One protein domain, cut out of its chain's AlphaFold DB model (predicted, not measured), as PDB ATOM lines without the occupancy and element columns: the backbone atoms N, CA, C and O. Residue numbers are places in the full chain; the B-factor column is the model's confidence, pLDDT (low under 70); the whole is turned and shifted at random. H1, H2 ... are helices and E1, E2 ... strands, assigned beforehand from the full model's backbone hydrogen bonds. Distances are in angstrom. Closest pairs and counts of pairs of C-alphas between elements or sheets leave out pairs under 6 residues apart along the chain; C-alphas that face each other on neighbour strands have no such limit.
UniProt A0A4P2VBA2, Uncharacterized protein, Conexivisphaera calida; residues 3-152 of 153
ATOM      1  N   ARG A   3     111.909 134.676 117.927       95.06
ATOM      2  CA  ARG A   3     111.962 135.413 116.662       95.06
ATOM      3  C   ARG A   3     113.415 135.633 116.258       95.06
ATOM      4  O   ARG A   3     114.201 136.129 117.054       95.06
ATOM      5  N   HIS A   4     113.757 135.301 115.017       95.56
ATOM      6  CA  HIS A   4     115.065 135.599 114.430       95.56
ATOM      7  C   HIS A   4     115.008 136.904 113.629       95.56
ATOM      8  O   HIS A   4     114.075 137.107 112.848       95.56
ATOM      9  N   VAL A   5     115.987 137.786 113.830       95.75
ATOM     10  CA  VAL A   5     116.106 139.084 113.159       95.75
ATOM     11  C   VAL A   5     117.552 139.280 112.714       95.75
ATOM     12  O   VAL A   5     118.479 139.158 113.509       95.75
ATOM     13  N   LYS A   6     117.755 139.618 111.441       93.50
ATOM     14  CA  LYS A   6     119.046 140.124 110.964       93.50
ATOM     15  C   LYS A   6     119.074 141.636 111.127       93.50
ATOM     16  O   LYS A   6     118.145 142.308 110.681       93.50
ATOM     17  N   VAL A   7     120.121 142.147 111.756       95.06
ATOM     18  CA  VAL A   7     120.316 143.578 111.987       95.06
ATOM     19  C   VAL A   7     121.216 144.138 110.891       95.06
ATOM     20  O   VAL A   7     122.259 143.564 110.582       95.06
ATOM     21  N   ASP A   8     120.818 145.269 110.313       92.69
ATOM     22  CA  ASP A   8     121.606 146.016 109.324       92.69
ATOM     23  C   ASP A   8     122.667 146.892 110.021       92.69
ATOM     24  O   ASP A   8     122.669 148.118 109.933       92.69
ATOM     25  N   ALA A   9     123.499 146.246 110.838       95.31
ATOM     26  CA  ALA A   9     124.593 146.842 111.596       95.31
ATOM     27  C   ALA A   9     125.616 145.758 111.960       95.31
ATOM     28  O   ALA A   9     125.289 144.570 112.004       95.31
ATOM     29  N   ASP A  10     126.854 146.156 112.238       96.31
ATOM     30  CA  ASP A  10     127.933 145.231 112.577       96.31
ATOM     31  C   ASP A  10     128.107 145.009 114.089       96.31
ATOM     32  O   ASP A  10     127.450 145.628 114.932       96.31
ATOM     33  N   VAL A  11     129.034 144.118 114.447       96.38
ATOM     34  CA  VAL A  11     129.412 143.853 115.846       96.38
ATOM     35  C   VAL A  11     129.890 145.111 116.585       96.38
ATOM     36  O   VAL A  11     129.737 145.188 117.803       96.38
ATOM     37  N   GLY A  12     130.417 146.124 115.893       95.12
ATOM     38  CA  GLY A  12     130.777 147.398 116.517       95.12
ATOM     39  C   GLY A  12     129.558 148.095 117.124       95.12
ATOM     40  O   GLY A  12     129.614 148.588 118.252       95.12
ATOM     41  N   SER A  13     128.421 148.047 116.431       96.44
ATOM     42  CA  SER A  13     127.146 148.563 116.949       96.44
ATOM     43  C   SER A  13     126.638 147.746 118.140       96.44
ATOM     44  O   SER A  13     126.169 148.314 119.129       96.44
ATOM     45  N   LEU A  14     126.817 146.421 118.109       97.31
ATOM     46  CA  LEU A  14     126.490 145.540 119.234       97.31
ATOM     47  C   LEU A  14     127.333 145.854 120.487       97.31
ATOM     48  O   LEU A  14     126.814 145.848 121.604       97.31
ATOM     49  N   LEU A  15     128.620 146.178 120.323       96.00
ATOM     50  CA  LEU A  15     129.485 146.620 121.425       96.00
ATOM     51  C   LEU A  15     129.022 147.962 122.010       96.00
ATOM     52  O   LEU A  15     129.054 148.154 123.225       96.00
ATOM     53  N   GLN A  16     128.540 148.883 121.172       96.12
ATOM     54  CA  GLN A  16     127.949 150.139 121.641       96.12
ATOM     55  C   GLN A  16     126.632 149.915 122.397       96.12
ATOM     56  O   GLN A  16     126.366 150.606 123.380       96.12
ATOM     57  N   GLU A  17     125.801 148.961 121.970       97.06
ATOM     58  CA  GLU A  17     124.621 148.525 122.727       97.06
ATOM     59  C   GLU A  17     125.006 147.971 124.099       97.06
ATOM     60  O   GLU A  17     124.502 148.466 125.104       97.06
ATOM     61  N   LEU A  18     125.964 147.041 124.156       97.56
ATOM     62  CA  LEU A  18     126.473 146.506 125.419       97.56
ATOM     63  C   LEU A  18     126.996 147.624 126.334       97.56
ATOM     64  O   LEU A  18     126.648 147.680 127.509       97.56
ATOM     65  N   SER A  19     127.798 148.549 125.802       97.31
ATOM     66  CA  SER A  19     128.334 149.689 126.559       97.31
ATOM     67  C   SER A  19     127.230 150.557 127.172       97.31
ATOM     68  O   SER A  19     127.333 150.965 128.333       97.31
ATOM     69  N   ARG A  20     126.154 150.825 126.419       97.19
ATOM     70  CA  ARG A  20     124.991 151.575 126.917       97.19
ATOM     71  C   ARG A  20     124.277 150.827 128.035       97.19
ATOM     72  O   ARG A  20     123.959 151.438 129.051       97.19
ATOM     73  N   ASP A  21     124.087 149.524 127.880       97.19
ATOM     74  CA  ASP A  21     123.396 148.705 128.873       97.19
ATOM     75  C   ASP A  21     124.193 148.543 130.165       97.19
ATOM     76  O   ASP A  21     123.635 148.678 131.250       97.19
ATOM     77  N   LEU A  22     125.512 148.352 130.068       96.88
ATOM     78  CA  LEU A  22     126.405 148.317 131.230       96.88
ATOM     79  C   LEU A  22     126.325 149.616 132.045       96.88
ATOM     80  O   LEU A  22     126.366 149.595 133.278       96.88
ATOM     81  N   ARG A  23     126.170 150.753 131.365       95.50
ATOM     82  CA  ARG A  23     126.035 152.076 131.989       95.50
ATOM     83  C   ARG A  23     124.610 152.397 132.442       95.50
ATOM     84  O   ARG A  23     124.415 153.428 133.084       95.50
ATOM     85  N   SER A  24     123.628 151.565 132.104       95.12
ATOM     86  CA  SER A  24     122.232 151.808 132.455       95.12
ATOM     87  C   SER A  24     122.030 151.725 133.965       95.12
ATOM     88  O   SER A  24     122.508 150.794 134.615       95.12
ATOM     89  N   SER A  25     121.280 152.678 134.519       90.44
ATOM     90  CA  SER A  25     120.850 152.630 135.920       90.44
ATOM     91  C   SER A  25     119.878 151.485 136.186       90.44
ATOM     92  O   SER A  25     119.820 151.013 137.307       90.44
ATOM     93  N   GLY A  26     119.151 151.024 135.162       93.12
ATOM     94  CA  GLY A  26     118.194 149.922 135.283       93.12
ATOM     95  C   GLY A  26     118.813 148.527 135.177       93.12
ATOM     96  O   GLY A  26     118.081 147.560 134.999       93.12
ATOM     97  N   LEU A  27     120.145 148.414 135.157       96.25
ATOM     98  CA  LEU A  27     120.844 147.130 135.124       96.25
ATOM     99  C   LEU A  27     120.982 146.580 136.549       96.25
ATOM    100  O   LEU A  27     121.674 147.187 137.370       96.25
ATOM    101  N   SER A  28     120.407 145.399 136.784       94.88
ATOM    102  CA  SER A  28     120.206 144.813 138.114       94.88
ATOM    103  C   SER A  28     121.067 143.577 138.378       94.88
ATOM    104  O   SER A  28     121.473 143.306 139.516       94.88
ATOM    105  N   ARG A  29     121.376 142.792 137.336       95.12
ATOM    106  CA  ARG A  29     122.283 141.634 137.402       95.12
ATOM    107  C   ARG A  29     123.191 141.606 136.195       95.12
ATOM    108  O   ARG A  29     122.790 141.942 135.084       95.12
ATOM    109  N   ILE A  30     124.395 141.106 136.424       96.75
ATOM    110  CA  ILE A  30     125.377 140.882 135.382       96.75
ATOM    111  C   ILE A  30     126.128 139.576 135.639       96.75
ATOM    112  O   ILE A  30     126.379 139.209 136.787       96.75
ATOM    113  N   ALA A  31     126.453 138.860 134.571       95.88
ATOM    114  CA  ALA A  31     127.344 137.710 134.589       95.88
ATOM    115  C   ALA A  31     128.081 137.603 133.248       95.88
ATOM    116  O   ALA A  31     127.617 138.112 132.228       95.88
ATOM    117  N   ARG A  32     129.228 136.921 133.227       95.31
ATOM    118  CA  ARG A  32     129.993 136.667 131.999       95.31
ATOM    119  C   ARG A  32     130.561 135.259 131.950       95.31
ATOM    120  O   ARG A  32     130.856 134.662 132.983       95.31
ATOM    121  N   VAL A  33     130.756 134.772 130.731       95.06
ATOM    122  CA  VAL A  33     131.420 133.509 130.420       95.06
ATOM    123  C   VAL A  33     132.443 133.743 129.307       95.06
ATOM    124  O   VAL A  33     132.076 134.296 128.271       95.06
ATOM    125  N   PRO A  34     133.696 133.294 129.481       94.12
ATOM    126  CA  PRO A  34     134.225 132.616 130.667       94.12
ATOM    127  C   PRO A  34     134.342 133.553 131.885       94.12
ATOM    128  O   PRO A  34     134.480 134.762 131.749       94.12
ATOM    129  N   ALA A  35     134.271 133.008 133.098       92.25
ATOM    130  CA  ALA A  35     134.517 133.798 134.304       92.25
ATOM    131  C   ALA A  35     136.032 133.851 134.581       92.25
ATOM    132  O   ALA A  35     136.658 132.787 134.630       92.25
ATOM    133  N   PRO A  36     136.639 135.041 134.763       91.00
ATOM    134  CA  PRO A  36     138.044 135.135 135.141       91.00
ATOM    135  C   PRO A  36     138.273 134.615 136.555       91.00
ATOM    136  O   PRO A  36     137.407 134.723 137.428       91.00
ATOM    137  N   ARG A  37     139.464 134.062 136.788       89.81
ATOM    138  CA  ARG A  37     139.902 133.714 138.144       89.81
ATOM    139  C   ARG A  37     140.131 134.985 138.963       89.81
ATOM    140  O   ARG A  37     140.333 136.071 138.424       89.81
ATOM    141  N   VAL A  38     140.141 134.848 140.289       84.75
ATOM    142  CA  VAL A  38     140.458 135.970 141.186       84.75
ATOM    143  C   VAL A  38     141.831 136.550 140.820       84.75
ATOM    144  O   VAL A  38     142.817 135.819 140.764       84.75
ATOM    145  N   GLY A  39     141.880 137.859 140.559       85.12
ATOM    146  CA  GLY A  39     143.094 138.581 140.161       85.12
ATOM    147  C   GLY A  39     143.438 138.522 138.665       85.12
ATOM    148  O   GLY A  39     144.364 139.206 138.235       85.12
ATOM    149  N   GLU A  40     142.703 137.753 137.862       91.62
ATOM    150  CA  GLU A  40     142.896 137.666 136.414       91.62
ATOM    151  C   GLU A  40     142.084 138.744 135.680       91.62
ATOM    152  O   GLU A  40     140.904 138.965 135.964       91.62
ATOM    153  N   ARG A  41     142.699 139.407 134.694       90.44
ATOM    154  CA  ARG A  41     141.971 140.323 133.810       90.44
ATOM    155  C   ARG A  41     141.226 139.534 132.747       90.44
ATOM    156  O   ARG A  41     141.785 138.655 132.096       90.44
ATOM    157  N   TYR A  42     139.981 139.921 132.495       92.81
ATOM    158  CA  TYR A  42     139.141 139.247 131.508       92.81
ATOM    159  C   TYR A  42     139.727 139.291 130.085       92.81
ATOM    160  O   TYR A  42     139.692 138.288 129.375       92.81
ATOM    161  N   ARG A  43     140.342 140.416 129.692       92.88
ATOM    162  CA  ARG A  43     141.073 140.524 128.422       92.88
ATOM    163  C   ARG A  43     142.180 139.481 128.312       92.88
ATOM    164  O   ARG A  43     142.314 138.857 127.266       92.88
ATOM    165  N   ASP A  44     142.963 139.297 129.371       93.44
ATOM    166  CA  ASP A  44     144.117 138.398 129.354       93.44
ATOM    167  C   ASP A  44     143.665 136.931 129.277       93.44
ATOM    168  O   ASP A  44     144.263 136.146 128.538       93.44
ATOM    169  N   LEU A  45     142.549 136.588 129.933       94.75
ATOM    170  CA  LEU A  45     141.883 135.292 129.785       94.75
ATOM    171  C   LEU A  45     141.458 135.036 128.331       94.75
ATOM    172  O   LEU A  45     141.821 134.012 127.749       94.75
ATOM    173  N   LEU A  46     140.718 135.969 127.722       95.25
ATOM    174  CA  LEU A  46     140.277 135.836 126.330       95.25
ATOM    175  C   LEU A  46     141.463 135.800 125.358       95.25
ATOM    176  O   LEU A  46     141.449 135.028 124.401       95.25
ATOM    177  N   ALA A  47     142.513 136.582 125.621       93.75
ATOM    178  CA  ALA A  47     143.735 136.584 124.825       93.75
ATOM    179  C   ALA A  47     144.485 135.255 124.933       93.75
ATOM    180  O   ALA A  47     145.022 134.778 123.935       93.75
ATOM    181  N   SER A  48     144.516 134.645 126.118       94.19
ATOM    182  CA  SER A  48     145.105 133.324 126.340       94.19
ATOM    183  C   SER A  48     144.360 132.240 125.558       94.19
ATOM    184  O   SER A  48     144.984 131.492 124.803       94.19
ATOM    185  N   LEU A  49     143.023 132.218 125.651       94.44
ATOM    186  CA  LEU A  49     142.181 131.303 124.874       94.44
ATOM    187  C   LEU A  49     142.443 131.471 123.375       94.44
ATOM    188  O   LEU A  49     142.855 130.516 122.717       94.44
ATOM    189  N   TYR A  50     142.355 132.706 122.880       94.81
ATOM    190  CA  TYR A  50     142.585 133.031 121.477       94.81
ATOM    191  C   TYR A  50     143.979 132.618 120.983       94.81
ATOM    192  O   TYR A  50     144.102 132.023 119.914       94.81
ATOM    193  N   LYS A  51     145.037 132.863 121.766       92.88
ATOM    194  CA  LYS A  51     146.407 132.433 121.430       92.88
ATOM    195  C   LYS A  51     146.569 130.914 121.399       92.88
ATOM    196  O   LYS A  51     147.451 130.427 120.702       92.88
ATOM    197  N   SER A  52     145.777 130.177 122.174       91.44
ATOM    198  CA  SER A  52     145.906 128.721 122.266       91.44
ATOM    199  C   SER A  52     145.132 127.975 121.177       91.44
ATOM    200  O   SER A  52     145.624 126.970 120.672       91.44
ATOM    201  N   SER A  53     143.947 128.461 120.797       91.56
ATOM    202  CA  SER A  53     143.029 127.761 119.885       91.56
ATOM    203  C   SER A  53     142.760 128.501 118.572       91.56
ATOM    204  O   SER A  53     142.079 127.964 117.699       91.56
ATOM    205  N   GLY A  54     143.232 129.744 118.430       92.94
ATOM    206  CA  GLY A  54     142.848 130.634 117.332       92.94
ATOM    207  C   GLY A  54     141.413 131.153 117.436       92.94
ATOM    208  O   GLY A  54     140.901 131.719 116.473       92.94
ATOM    209  N   ASN A  55     140.732 130.953 118.568       94.81
ATOM    210  CA  ASN A  55     139.371 131.431 118.785       94.81
ATOM    211  C   ASN A  55     139.080 131.737 120.260       94.81
ATOM    212  O   ASN A  55     139.759 131.268 121.168       94.81
ATOM    213  N   ALA A  56     138.053 132.545 120.502       96.25
ATOM    214  CA  ALA A  56     137.535 132.808 121.837       96.25
ATOM    215  C   ALA A  56     136.036 133.122 121.767       96.25
ATOM    216  O   ALA A  56     135.564 133.736 120.811       96.25
ATOM    217  N   LEU A  57     135.289 132.714 122.790       96.44
ATOM    218  CA  LEU A  57     133.882 133.061 122.959       96.44
ATOM    219  C   LEU A  57     133.738 133.907 124.221       96.44
ATOM    220  O   LEU A  57     134.179 133.490 125.290       96.44
ATOM    221  N   ALA A  58     133.107 135.068 124.086       97.00
ATOM    222  CA  ALA A  58     132.738 135.931 125.195       97.00
ATOM    223  C   ALA A  58     131.218 136.089 125.220       97.00
ATOM    224  O   ALA A  58     130.635 136.602 124.268       97.00
ATOM    225  N   THR A  59     130.587 135.675 126.313       97.75
ATOM    226  CA  THR A  59     129.147 135.829 126.538       97.75
ATOM    227  C   THR A  59     128.912 136.661 127.789       97.75
ATOM    228  O   THR A  59     129.510 136.392 128.826       97.75
ATOM    229  N   ILE A  60     128.048 137.668 127.701       97.88
ATOM    230  CA  ILE A  60     127.667 138.547 128.804       97.88
ATOM    231  C   ILE A  60     126.151 138.468 128.973       97.88
ATOM    232  O   ILE A  60     125.396 138.715 128.034       97.88
ATOM    233  N   TRP A  61     125.714 138.131 130.182       97.88
ATOM    234  CA  TRP A  61     124.316 138.103 130.590       97.88
ATOM    235  C   TRP A  61     123.992 139.324 131.429       97.88
ATOM    236  O   TRP A  61     124.647 139.563 132.442       97.88
ATOM    237  N   LEU A  62     122.954 140.046 131.030       98.00
ATOM    238  CA  LEU A  62     122.402 141.191 131.736       98.00
ATOM    239  C   LEU A  62     120.947 140.896 132.117       98.00
ATOM    240  O   LEU A  62     120.196 140.342 131.311       98.00
ATOM    241  N   GLU A  63     120.542 141.285 133.323       97.38
ATOM    242  CA  GLU A  63     119.133 141.381 133.727       97.38
ATOM    243  C   GLU A  63     118.839 142.832 134.095       97.38
ATOM    244  O   GLU A  63     119.582 143.442 134.867       97.38
ATOM    245  N   MET A  64     117.775 143.375 133.516       96.50
ATOM    246  CA  MET A  64     117.277 144.717 133.789       96.50
ATOM    247  C   MET A  64     116.205 144.670 134.888       96.50
ATOM    248  O   MET A  64     115.586 143.627 135.110       96.50
ATOM    249  N   ASP A  65     115.942 145.795 135.549       94.62
ATOM    250  CA  ASP A  65     114.926 145.912 136.610       94.62
ATOM    251  C   ASP A  65     113.505 145.585 136.131       94.62
ATOM    252  O   ASP A  65     112.681 145.085 136.893       94.62
ATOM    253  N   ASP A  66     113.215 145.820 134.850       94.31
ATOM    254  CA  ASP A  66     111.924 145.479 134.243       94.31
ATOM    255  C   ASP A  66     111.779 143.976 133.916       94.31
ATOM    256  O   ASP A  66     110.790 143.558 133.310       94.31
ATOM    257  N   GLY A  67     112.768 143.162 134.305       94.94
ATOM    258  CA  GLY A  67     112.837 141.725 134.057       94.94
ATOM    259  C   GLY A  67     113.334 141.349 132.659       94.94
ATOM    260  O   GLY A  67     113.429 140.156 132.355       94.94
ATOM    261  N   THR A  68     113.661 142.322 131.801       97.06
ATOM    262  CA  THR A  68     114.258 142.054 130.488       97.06
ATOM    263  C   THR A  68     115.648 141.454 130.670       97.06
ATOM    264  O   THR A  68     116.483 141.989 131.397       97.06
ATOM    265  N   ARG A  69     115.926 140.345 129.979       97.62
ATOM    266  CA  ARG A  69     117.254 139.724 129.957       97.62
ATOM    267  C   ARG A  69     117.906 139.933 128.607       97.62
ATOM    268  O   ARG A  69     117.275 139.697 127.581       97.62
ATOM    269  N   ARG A  70     119.174 140.329 128.608       98.19
ATOM    270  CA  ARG A  70     119.970 140.517 127.393       98.19
ATOM    271  C   ARG A  70     121.217 139.656 127.445       98.19
ATOM    272  O   ARG A  70     121.954 139.670 128.426       98.19
ATOM    273  N   ILE A  71     121.427 138.876 126.395       98.19
ATOM    274  CA  ILE A  71     122.554 137.958 126.256       98.19
ATOM    275  C   ILE A  71     123.375 138.410 125.062       98.19
ATOM    276  O   ILE A  71     122.964 138.218 123.920       98.19
ATOM    277  N   TYR A  72     124.525 139.006 125.333       98.38
ATOM    278  CA  TYR A  72     125.485 139.410 124.318       98.38
ATOM    279  C   TYR A  72     126.489 138.290 124.118       98.38
ATOM    280  O   TYR A  72     127.104 137.854 125.088       98.38
ATOM    281  N   SER A  73     126.697 137.849 122.883       97.88
ATOM    282  CA  SER A  73     127.677 136.811 122.574       97.88
ATOM    283  C   SER A  73     128.555 137.226 121.408       97.88
ATOM    284  O   SER A  73     128.065 137.561 120.333       97.88
ATOM    285  N   PHE A  74     129.865 137.153 121.627       97.88
ATOM    286  CA  PHE A  74     130.905 137.517 120.678       97.88
ATOM    287  C   PHE A  74     131.802 136.311 120.437       97.88
ATOM    288  O   PHE A  74     132.484 135.837 121.348       97.88
ATOM    289  N   TYR A  75     131.800 135.813 119.206       97.38
ATOM    290  CA  TYR A  75     132.684 134.741 118.779       97.38
ATOM    291  C   TYR A  75     133.815 135.304 117.932       97.38
ATOM    292  O   TYR A  75     133.603 135.793 116.821       97.38
ATOM    293  N   ILE A  76     135.018 135.206 118.477       96.12
ATOM    294  CA  ILE A  76     136.256 135.695 117.898       96.12
ATOM    295  C   ILE A  76     136.977 134.509 117.275       96.12
ATOM    296  O   ILE A  76     137.157 133.478 117.923       96.12
ATOM    297  N   ARG A  77     137.449 134.665 116.042       95.94
ATOM    298  CA  ARG A  77     138.286 133.669 115.373       95.94
ATOM    299  C   ARG A  77     139.379 134.330 114.551       95.94
ATOM    300  O   ARG A  77     139.178 135.410 114.004       95.94
ATOM    301  N   VAL A  78     140.509 133.650 114.447       94.31
ATOM    302  CA  VAL A  78     141.574 134.013 113.520       94.31
ATOM    303  C   VAL A  78     141.093 133.841 112.071       94.31
ATOM    304  O   VAL A  78     140.356 132.900 111.767       94.31
ATOM    305  N   ASP A  79     141.499 134.756 111.193       91.56
ATOM    306  CA  ASP A  79     141.241 134.732 109.749       91.56
ATOM    307  C   ASP A  79     142.596 134.672 109.029       91.56
ATOM    308  O   ASP A  79     143.182 135.697 108.682       91.56
ATOM    309  N   ILE A  80     143.167 133.465 108.928       85.50
ATOM    310  CA  ILE A  80     144.496 133.241 108.341       85.50
ATOM    311  C   ILE A  80     144.434 132.352 107.105       85.50
ATOM    312  O   ILE A  80     144.045 131.190 107.177       85.50
ATOM    313  N   ASP A  81     144.961 132.885 106.006       76.00
ATOM    314  CA  ASP A  81     145.204 132.150 104.761       76.00
ATOM    315  C   ASP A  81     146.692 131.779 104.585       76.00
ATOM    316  O   ASP A  81     147.102 131.222 103.568       76.00
ATOM    317  N   SER A  82     147.554 132.125 105.549       62.00
ATOM    318  CA  SER A  82     149.006 131.897 105.494       62.00
ATOM    319  C   SER A  82     149.632 131.778 106.891       62.00
ATOM    320  O   SER A  82     149.030 132.228 107.868       62.00
ATOM    321  N   PRO A  83     150.835 131.181 107.024       73.38
ATOM    322  CA  PRO A  83     151.478 130.979 108.319       73.38
ATOM    323  C   PRO A  83     151.791 132.300 109.028       73.38
ATOM    324  O   PRO A  83     152.465 133.169 108.477       73.38
ATOM    325  N   VAL A  84     151.368 132.412 110.285       78.38
ATOM    326  CA  VAL A  84     151.653 133.552 111.163       78.38
ATOM    327  C   VAL A  84     152.471 133.092 112.366       78.38
ATOM    328  O   VAL A  84     152.240 132.017 112.914       78.38
ATOM    329  N   ARG A  85     153.449 133.901 112.792       80.44
ATOM    330  CA  ARG A  85     154.265 133.604 113.986       80.44
ATOM    331  C   ARG A  85     153.533 133.907 115.292       80.44
ATOM    332  O   ARG A  85     153.867 133.335 116.324       80.44
ATOM    333  N   ASN A  86     152.559 134.813 115.245       85.50
ATOM    334  CA  ASN A  86     151.816 135.298 116.397       85.50
ATOM    335  C   ASN A  86     150.349 135.511 116.006       85.50
ATOM    336  O   ASN A  86     150.050 136.323 115.135       85.50
ATOM    337  N   LEU A  87     149.429 134.809 116.670       88.38
ATOM    338  CA  LEU A  87     147.997 134.934 116.388       88.38
ATOM    339  C   LEU A  87     147.445 136.324 116.730       88.38
ATOM    340  O   LEU A  87     146.463 136.742 116.126       88.38
ATOM    341  N   LEU A  88     148.075 137.064 117.652       87.88
ATOM    342  CA  LEU A  88     147.669 138.441 117.959       87.88
ATOM    343  C   LEU A  88     147.985 139.442 116.840       87.88
ATOM    344  O   LEU A  88     147.410 140.526 116.824       87.88
ATOM    345  N   GLU A  89     148.898 139.094 115.936       89.12
ATOM    346  CA  GLU A  89     149.273 139.918 114.781       89.12
ATOM    347  C   GLU A  89     148.516 139.512 113.512       89.12
ATOM    348  O   GLU A  89     148.622 140.171 112.482       89.12
ATOM    349  N   ALA A  90     147.754 138.420 113.577       92.12
ATOM    350  CA  ALA A  90     146.966 137.931 112.465       92.12
ATOM    351  C   ALA A  90     145.635 138.690 112.341       92.12
ATOM    352  O   ALA A  90     145.120 139.186 113.353       92.12
ATOM    353  N   PRO A  91     145.034 138.722 111.138       93.44
ATOM    354  CA  PRO A  91     143.667 139.179 110.978       93.44
ATOM    355  C   PRO A  91     142.703 138.349 111.828       93.44
ATOM    356  O   PRO A  91     142.890 137.146 112.038       93.44
ATOM    357  N   ALA A  92     141.664 139.008 112.324       94.56
ATOM    358  CA  ALA A  92     140.636 138.389 113.141       94.56
ATOM    359  C   ALA A  92     139.245 138.771 112.656       94.56
ATOM    360  O   ALA A  92     138.995 139.848 112.114       94.56
ATOM    361  N   VAL A  93     138.315 137.863 112.897       96.25
ATOM    362  CA  VAL A  93     136.913 137.993 112.549       96.25
ATOM    363  C   VAL A  93     136.094 137.821 113.818       96.25
ATOM    364  O   VAL A  93     136.269 136.844 114.547       96.25
ATOM    365  N   VAL A  94     135.172 138.750 114.058       97.06
ATOM    366  CA  VAL A  94     134.260 138.714 115.198       97.06
ATOM    367  C   VAL A  94     132.830 138.621 114.695       97.06
ATOM    368  O   VAL A  94     132.353 139.491 113.969       97.06
ATOM    369  N   ASN A  95     132.142 137.560 115.098       97.50
ATOM    370  CA  ASN A  95     130.701 137.420 114.933       97.50
ATOM    371  C   ASN A  95     130.016 137.791 116.244       97.50
ATOM    372  O   ASN A  95     130.543 137.489 117.316       97.50
ATOM    373  N   GLY A  96     128.844 138.410 116.162       97.50
ATOM    374  CA  GLY A  96     128.120 138.889 117.329       97.50
ATOM    375  C   GLY A  96     126.624 138.667 117.193       97.50
ATOM    376  O   GLY A  96     126.063 138.873 116.118       97.50
ATOM    377  N   HIS A  97     125.990 138.264 118.288       97.88
ATOM    378  CA  HIS A  97     124.538 138.215 118.387       97.88
ATOM    379  C   HIS A  97     124.061 138.697 119.756       97.88
ATOM    380  O   HIS A  97     124.789 138.637 120.752       97.88
ATOM    381  N   LEU A  98     122.817 139.166 119.779       98.31
ATOM    382  CA  LEU A  98     122.086 139.542 120.981       98.31
ATOM    383  C   LEU A  98     120.838 138.676 121.094       98.31
ATOM    384  O   LEU A  98     120.066 138.565 120.144       98.31
ATOM    385  N   ILE A  99     120.611 138.107 122.272       97.81
ATOM    386  CA  ILE A  99     119.324 137.515 122.631       97.81
ATOM    387  C   ILE A  99     118.661 138.425 123.653       97.81
ATOM    388  O   ILE A  99     119.173 138.583 124.759       97.81
ATOM    389  N   GLU A 100     117.528 139.013 123.296       97.88
ATOM    390  CA  GLU A 100     116.686 139.774 124.218       97.88
ATOM    391  C   GLU A 100     115.479 138.924 124.610       97.88
ATOM    392  O   GLU A 100     114.755 138.438 123.745       97.88
ATOM    393  N   ILE A 101     115.267 138.718 125.908       97.19
ATOM    394  CA  ILE A 101     114.167 137.921 126.450       97.19
ATOM    395  C   ILE A 101     113.292 138.830 127.304       97.19
ATOM    396  O   ILE A 101     113.769 139.420 128.275       97.19
ATOM    397  N   ARG A 102     112.002 138.906 126.975       95.12
ATOM    398  CA  ARG A 102     111.019 139.719 127.695       95.12
ATOM    399  C   ARG A 102     109.675 139.002 127.732       95.12
ATOM    400  O   ARG A 102     109.166 138.584 126.700       95.12
ATOM    401  N   GLY A 103     109.100 138.835 128.925       87.69
ATOM    402  CA  GLY A 103     107.751 138.269 129.079       87.69
ATOM    403  C   GLY A 103     107.554 136.854 128.508       87.69
ATOM    404  O   GLY A 103     106.436 136.500 128.158       87.69
ATOM    405  N   GLY A 104     108.619 136.048 128.396       85.12
ATOM    406  CA  GLY A 104     108.569 134.693 127.821       85.12
ATOM    407  C   GLY A 104     108.781 134.618 126.302       85.12
ATOM    408  O   GLY A 104     108.902 133.518 125.753       85.12
ATOM    409  N   ASP A 105     108.895 135.762 125.630       93.94
ATOM    410  CA  ASP A 105     109.342 135.850 124.244       93.94
ATOM    411  C   ASP A 105     110.832 136.160 124.166       93.94
ATOM    412  O   ASP A 105     111.396 136.808 125.050       93.94
ATOM    413  N   ALA A 106     111.471 135.662 123.108       95.88
ATOM    414  CA  ALA A 106     112.878 135.898 122.839       95.88
ATOM    415  C   ALA A 106     113.072 136.411 121.410       95.88
ATOM    416  O   ALA A 106     112.541 135.842 120.454       95.88
ATOM    417  N   GLU A 107     113.874 137.457 121.263       97.62
ATOM    418  CA  GLU A 107     114.341 137.963 119.982       97.62
ATOM    419  C   GLU A 107     115.839 137.705 119.854       97.62
ATOM    420  O   GLU A 107     116.637 138.150 120.677       97.62
ATOM    421  N   PHE A 108     116.211 136.960 118.821       97.69
ATOM    422  CA  PHE A 108     117.587 136.666 118.462       97.69
ATOM    423  C   PHE A 108     117.999 137.585 117.315       97.69
ATOM    424  O   PHE A 108     117.461 137.479 116.210       97.69
ATOM    425  N   ARG A 109     118.943 138.483 117.585       98.19
ATOM    426  CA  ARG A 109     119.467 139.478 116.649       98.19
ATOM    427  C   ARG A 109     120.866 139.085 116.195       98.19
ATOM    428  O   ARG A 109     121.793 139.094 117.004       98.19
ATOM    429  N   ASP A 110     121.013 138.783 114.911       97.12
ATOM    430  CA  ASP A 110     122.312 138.559 114.272       97.12
ATOM    431  C   ASP A 110     122.849 139.851 113.667       97.12
ATOM    432  O   ASP A 110     122.172 140.482 112.852       97.12
ATOM    433  N   TYR A 111     124.082 140.198 114.027       98.00
ATOM    434  CA  TYR A 111     124.786 141.366 113.506       98.00
ATOM    435  C   TYR A 111     125.770 140.950 112.415       98.00
ATOM    436  O   TYR A 111     126.281 139.824 112.396       98.00
ATOM    437  N   ALA A 112     126.068 141.878 111.509       97.19
ATOM    438  CA  ALA A 112     127.110 141.681 110.519       97.19
ATOM    439  C   ALA A 112     128.476 141.512 111.200       97.19
ATOM    440  O   ALA A 112     128.817 142.179 112.177       97.19
ATOM    441  N   THR A 113     129.270 140.596 110.665       96.81
ATOM    442  CA  THR A 113     130.614 140.296 111.144       96.81
ATOM    443  C   THR A 113     131.531 141.518 111.067       96.81
ATOM    444  O   THR A 113     131.583 142.187 110.037       96.81
ATOM    445  N   LEU A 114     132.330 141.748 112.110       95.94
ATOM    446  CA  LEU A 114     133.384 142.762 112.110       95.94
ATOM    447  C   LEU A 114     134.745 142.109 111.847       95.94
ATOM    448  O   LEU A 114     135.078 141.082 112.443       95.94
ATOM    449  N   LYS A 115     135.529 142.700 110.943       95.00
ATOM    450  CA  LYS A 115     136.882 142.243 110.618       95.00
ATOM    451  C   LYS A 115     137.912 143.205 111.185       95.00
ATOM    452  O   LYS A 115     137.792 144.412 111.009       95.00
ATOM    453  N   PHE A 116     138.945 142.643 111.791       92.56
ATOM    454  CA  PHE A 116     140.110 143.366 112.269       92.56
ATOM    455  C   PHE A 116     141.314 142.955 111.423       92.56
ATOM    456  O   PHE A 116     141.605 141.757 111.347       92.56
ATOM    457  N   PRO A 117     142.036 143.907 110.807       90.62
ATOM    458  CA  PRO A 117     143.297 143.610 110.132       90.62
ATOM    459  C   PRO A 117     144.326 142.988 111.081       90.62
ATOM    460  O   PRO A 117     145.129 142.163 110.655       90.62
ATOM    461  N   VAL A 118     144.272 143.366 112.365       91.50
ATOM    462  CA  VAL A 118     145.154 142.868 113.422       91.50
ATOM    463  C   VAL A 118     144.337 142.565 114.679       91.50
ATOM    464  O   VAL A 118     143.652 143.436 115.213       91.50
ATOM    465  N   ALA A 119     144.423 141.336 115.192       90.81
ATOM    466  CA  ALA A 119     143.652 140.901 116.359       90.81
ATOM    467  C   ALA A 119     143.917 141.735 117.628       90.81
ATOM    468  O   ALA A 119     143.032 141.864 118.474       90.81
ATOM    469  N   SER A 120     145.111 142.316 117.784       89.44
ATOM    470  CA  SER A 120     145.448 143.172 118.930       89.44
ATOM    471  C   SER A 120     144.536 144.399 119.070       89.44
ATOM    472  O   SER A 120     144.240 144.791 120.198       89.44
ATOM    473  N   GLU A 121     144.026 144.955 117.968       91.25
ATOM    474  CA  GLU A 121     143.098 146.097 117.974       91.25
ATOM    475  C   GLU A 121     141.765 145.739 118.642       91.25
ATOM    476  O   GLU A 121     141.229 146.498 119.447       91.25
ATOM    477  N   MET A 122     141.262 144.533 118.380       91.81
ATOM    478  CA  MET A 122     140.055 144.016 119.022       91.81
ATOM    479  C   MET A 122     140.244 143.871 120.542       91.81
ATOM    480  O   MET A 122     139.329 144.159 121.312       91.81
ATOM    481  N   PHE A 123     141.431 143.465 121.006       89.44
ATOM    482  CA  PHE A 123     141.696 143.324 122.443       89.44
ATOM    483  C   PHE A 123     141.715 144.656 123.204       89.44
ATOM    484  O   PHE A 123     141.502 144.649 124.418       89.44
ATOM    485  N   VAL A 124     141.899 145.788 122.515       90.25
ATOM    486  CA  VAL A 124     141.694 147.122 123.103       90.25
ATOM    487  C   VAL A 124     140.214 147.327 123.431       90.25
ATOM    488  O   VAL A 124     139.885 147.662 124.565       90.25
ATOM    489  N   GLN A 125     139.313 147.015 122.494       90.44
ATOM    490  CA  GLN A 125     137.864 147.119 122.716       90.44
ATOM    491  C   GLN A 125     137.377 146.159 123.813       90.44
ATOM    492  O   GLN A 125     136.507 146.499 124.613       90.44
ATOM    493  N   ILE A 126     137.967 144.961 123.891       92.25
ATOM    494  CA  ILE A 126     137.679 144.003 124.968       92.25
ATOM    495  C   ILE A 126     138.087 144.566 126.336       92.25
ATOM    496  O   ILE A 126     137.339 144.379 127.293       92.25
ATOM    497  N   GLU A 127     139.234 145.249 126.450       93.00
ATOM    498  CA  GLU A 127     139.642 145.895 127.709       93.00
ATOM    499  C   GLU A 127     138.630 146.963 128.133       93.00
ATOM    500  O   GLU A 127     138.220 146.995 129.292       93.00
ATOM    501  N   GLU A 128     138.183 147.798 127.193       92.75
ATOM    502  CA  GLU A 128     137.191 148.843 127.463       92.75
ATOM    503  C   GLU A 128     135.874 148.250 127.981       92.75
ATOM    504  O   GLU A 128     135.332 148.711 128.989       92.75
ATOM    505  N   MET A 129     135.372 147.189 127.338       94.62
ATOM    506  CA  MET A 129     134.156 146.505 127.789       94.62
ATOM    507  C   MET A 129     134.359 145.778 129.120       94.62
ATOM    508  O   MET A 129     133.452 145.759 129.952       94.62
ATOM    509  N   ALA A 130     135.536 145.192 129.349       93.12
ATOM    510  CA  ALA A 130     135.864 144.525 130.604       93.12
ATOM    511  C   ALA A 130     135.896 145.506 131.784       93.12
ATOM    512  O   ALA A 130     135.447 145.150 132.875       93.12
ATOM    513  N   GLU A 131     136.387 146.728 131.567       93.88
ATOM    514  CA  GLU A 131     136.383 147.774 132.587       93.88
ATOM    515  C   GLU A 131     134.968 148.291 132.855       93.88
ATOM    516  O   GLU A 131     134.572 148.392 134.016       93.88
ATOM    517  N   LEU A 132     134.164 148.534 131.814       94.94
ATOM    518  CA  LEU A 132     132.756 148.901 132.001       94.94
ATOM    519  C   LEU A 132     131.992 147.828 132.774       94.94
ATOM    520  O   LEU A 132     131.299 148.157 133.729       94.94
ATOM    521  N   TYR A 133     132.179 146.557 132.415       95.12
ATOM    522  CA  TYR A 133     131.607 145.427 133.145       95.12
ATOM    523  C   TYR A 133     131.961 145.498 134.633       95.12
ATOM    524  O   TYR A 133     131.084 145.373 135.485       95.12
ATOM    525  N   ARG A 134     133.246 145.706 134.954       93.25
ATOM    526  CA  ARG A 134     133.744 145.749 136.335       93.25
ATOM    527  C   ARG A 134     133.106 146.896 137.121       93.25
ATOM    528  O   ARG A 134     132.678 146.702 138.252       93.25
ATOM    529  N   LEU A 135     133.000 148.075 136.508       94.44
ATOM    530  CA  LEU A 135     132.345 149.234 137.115       94.44
ATOM    531  C   LEU A 135     130.852 148.981 137.370       94.44
ATOM    532  O   LEU A 135     130.338 149.367 138.421       94.44
ATOM    533  N   SER A 136     130.158 148.318 136.444       94.25
ATOM    534  CA  SER A 136     128.752 147.936 136.611       94.25
ATOM    535  C   SER A 136     128.567 146.901 137.722       94.25
ATOM    536  O   SER A 136     127.657 147.033 138.533       94.25
ATOM    537  N   GLU A 137     129.444 145.901 137.796       93.50
ATOM    538  CA  GLU A 137     129.441 144.876 138.847       93.50
ATOM    539  C   GLU A 137     129.671 145.486 140.240       93.50
ATOM    540  O   GLU A 137     128.924 145.185 141.177       93.50
ATOM    541  N   ASP A 138     130.635 146.405 140.363       93.00
ATOM    542  CA  ASP A 138     130.889 147.163 141.593       93.00
ATOM    543  C   ASP A 138     129.660 147.989 142.003       93.00
ATOM    544  O   ASP A 138     129.290 148.017 143.181       93.00
ATOM    545  N   ARG A 139     129.013 148.661 141.039       94.19
ATOM    546  CA  ARG A 139     127.814 149.476 141.279       94.19
ATOM    547  C   ARG A 139     126.657 148.626 141.810       94.19
ATOM    548  O   ARG A 139     126.154 148.920 142.891       94.19
ATOM    549  N   ILE A 140     126.306 147.549 141.107       93.00
ATOM    550  CA  ILE A 140     125.222 146.626 141.491       93.00
ATOM    551  C   ILE A 140     125.480 146.032 142.882       93.00
ATOM    552  O   ILE A 140     124.571 145.901 143.701       93.00
ATOM    553  N   SER A 141     126.735 145.684 143.175       89.50
ATOM    554  CA  SER A 141     127.114 145.127 144.477       89.50
ATOM    555  C   SER A 141     126.919 146.133 145.618       89.50
ATOM    556  O   SER A 141     126.475 145.750 146.699       89.50
ATOM    557  N   ARG A 142     127.214 147.421 145.388       89.62
ATOM    558  CA  ARG A 142     126.994 148.495 146.375       89.62
ATOM    559  C   ARG A 142     125.515 148.787 146.597       89.62
ATOM    560  O   ARG A 142     125.114 148.937 147.746       89.62
ATOM    561  N   GLU A 143     124.724 148.854 145.529       87.94
ATOM    562  CA  GLU A 143     123.274 149.090 145.607       87.94
ATOM    563  C   GLU A 143     122.597 148.010 146.464       87.94
ATOM    564  O   GLU A 143     121.923 148.336 147.439       87.94
ATOM    565  N   ARG A 144     122.910 146.730 146.227       86.44
ATOM    566  CA  ARG A 144     122.396 145.617 147.048       86.44
ATOM    567  C   ARG A 144     122.839 145.656 148.506       86.44
ATOM    568  O   ARG A 144     122.083 145.266 149.392       86.44
ATOM    569  N   ALA A 145     124.077 146.074 148.766       83.56
ATOM    570  CA  ALA A 145     124.573 146.196 150.134       83.56
ATOM    571  C   ALA A 145     123.830 147.300 150.905       83.56
ATOM    572  O   ALA A 145     123.562 147.136 152.093       83.56
ATOM    573  N   LEU A 146     123.477 148.400 150.229       81.38
ATOM    574  CA  LEU A 146     122.675 149.478 150.806       81.38
ATOM    575  C   LEU A 146     121.230 149.038 151.053       81.38
ATOM    576  O   LEU A 146     120.731 149.258 152.151       81.38
ATOM    577  N   GLU A 147     120.583 148.382 150.086       77.00
ATOM    578  CA  GLU A 147     119.236 147.811 150.262       77.00
ATOM    579  C   GLU A 147     119.186 146.882 151.478       77.00
ATOM    580  O   GLU A 147     118.388 147.091 152.387       77.00
ATOM    581  N   SER A 148     120.135 145.945 151.572       75.19
ATOM    582  CA  SER A 148     120.227 145.027 152.711       75.19
ATOM    583  C   SER A 148     120.454 145.731 154.055       75.19
ATOM    584  O   SER A 148     120.092 145.169 155.087       75.19
ATOM    585  N   TYR A 149     121.094 146.903 154.074       71.88
ATOM    586  CA  TYR A 149     121.289 147.686 155.296       71.88
ATOM    587  C   TYR A 149     119.997 148.389 155.725       71.88
ATOM    588  O   TYR A 149     119.685 148.411 156.913       71.88
ATOM    589  N   TYR A 150     119.241 148.940 154.770       69.75
ATOM    590  CA  TYR A 150     117.963 149.593 155.050       69.75
ATOM    591  C   TYR A 150     116.854 148.599 155.404       69.75
ATOM    592  O   TYR A 150     116.052 148.914 156.271       69.75
ATOM    593  N   ASP A 151     116.847 147.399 154.820       66.19
ATOM    594  CA  ASP A 151     115.896 146.330 155.169       66.19
ATOM    595  C   ASP A 151     116.053 145.823 156.615       66.19
ATOM    596  O   ASP A 151     115.163 145.167 157.156       66.19
ATOM    597  N   TRP A 152     117.205 146.081 157.241       54.50
ATOM    598  CA  TRP A 152     117.499 145.675 158.615       54.50
ATOM    599  C   TRP A 152     117.049 146.700 159.674       54.50
ATOM    600  O   TRP A 152     116.962 146.342 160.852       54.50
TER     601      TRP A 152
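Overview. This is residues 3 to 152 of the 153 residues of an uncharacterized protein of Conexivisphaera calida (UniProt A0A4P2VBA2). A twisted sheet of seven strands curls round the short helix H1, and the long helix H3 runs slantwise past its E2 edge, with H2 on the same face near the end of E4; the opposite face has no named helix on it. The last turns of H3 stick out beyond the body with the end of the printed part, residues 145 to 152. The printed part has 150 residues, with three named helices and seven named strands in the order E1 H1 E2 H2 E3 E4 E5 E6 E7 H3. The sheet is branched and mixed, with E1 parallel to E6 and the other neighbour pairs antiparallel, and the class is mixed, helices and strands. The whole is compact, with a radius of gyration of the C-alphas of 16.9 A, and flat in outline, spanning 62 by 39 by 19 A.

Along the chain. Start in the sheet at C-alpha 92, at (140.636, 138.389, 113.141), where E5, residues 92 to 102, begins and runs 33.0 A. Before it come E3, residues 55 to 64, 29.8 A long, and E4, residues 69 to 78, 29.9 A long. After it come E6, residues 105 to 112, 23.2 A long, and E7, residues 114 to 116, 6.8 A long. Find E1 at C-alpha 3, (111.962, 135.413, 116.662); it spans residues 3 to 10 over 19.2 A and bends by 51 degrees at residue 7. E2 holds residues 27 to 33 over 17.9 A. Among the helices, H1 is residues 11 to 22, 16.3 A, and H2 is residues 42 to 53, 16.8 A. H3, residues 119 to 150, runs 47.2 A and ends at C-alpha 150, (117.963, 149.593, 155.050).

Arrangement. Look first at E3, E4, E5 and E6, a meander in which each strand is the antiparallel neighbour of the one before; E3 and E4, E4 and E5, and E5 and E6 are hairpins. Between E3 and E4, N 60 and O 72 are 2.8 A apart; between E4 and E5, N 95 and O 75 are 2.9 A apart; between E5 and E6, N 100 and O 107 are 2.9 A apart. E5 has three neighbours: E4 lies on one side, E6 and E7 on the other side, with N 94 and O 114 at 2.8 A for E7. E1 is an edge strand parallel to E6, with N 5 and O 108 at 2.8 A, and E2 is an edge strand antiparallel to E3, with N 31 and O 61 at 2.9 A. The three helices are on the same face. H1 comes closest to E5 at the C-alphas of Val 11 and Gly 96, 5.3 A apart. H2 lies over E3 at a height over the sheet of 6.9 A and runs along the strands, at 2 degrees to E3 on the local plane. H3, at a height of 8.6 A, lies over E2 and E5, slantwise at 45 degrees to E2 on the local plane. With residues 129 to 136 alone H3 touches H1, at a shallow tilt of 19 degrees, the same way; the closest C-alphas are those of Leu 22 and Ser 136, 5.9 A apart. H2 touches H3 at a steep tilt of 42 degrees, opposite ways, with residues 42 to 47 of H2 and 123 to 130 of H3 alone; the closest C-alphas, of Arg 43 and Glu 127, are 5.6 A apart. H1 and H2 are apart. In H1 and H2 every O i to N i+4 pair is within hydrogen-bond range; in H3, 27 of 28 are.

Size, cuts and confidence. The two C-alphas farthest apart are those of Ser 82 and Trp 152, 63.3 A. Without residues 145 to 152, which stand free, the body spans 49 by 38 by 19 A. The printed part has no cut, and its one long link is E4 to E5, residues 79 to 91. The mean pLDDT of the printed part is 92.4; residue 82 and residues 150 to 152 are under 70.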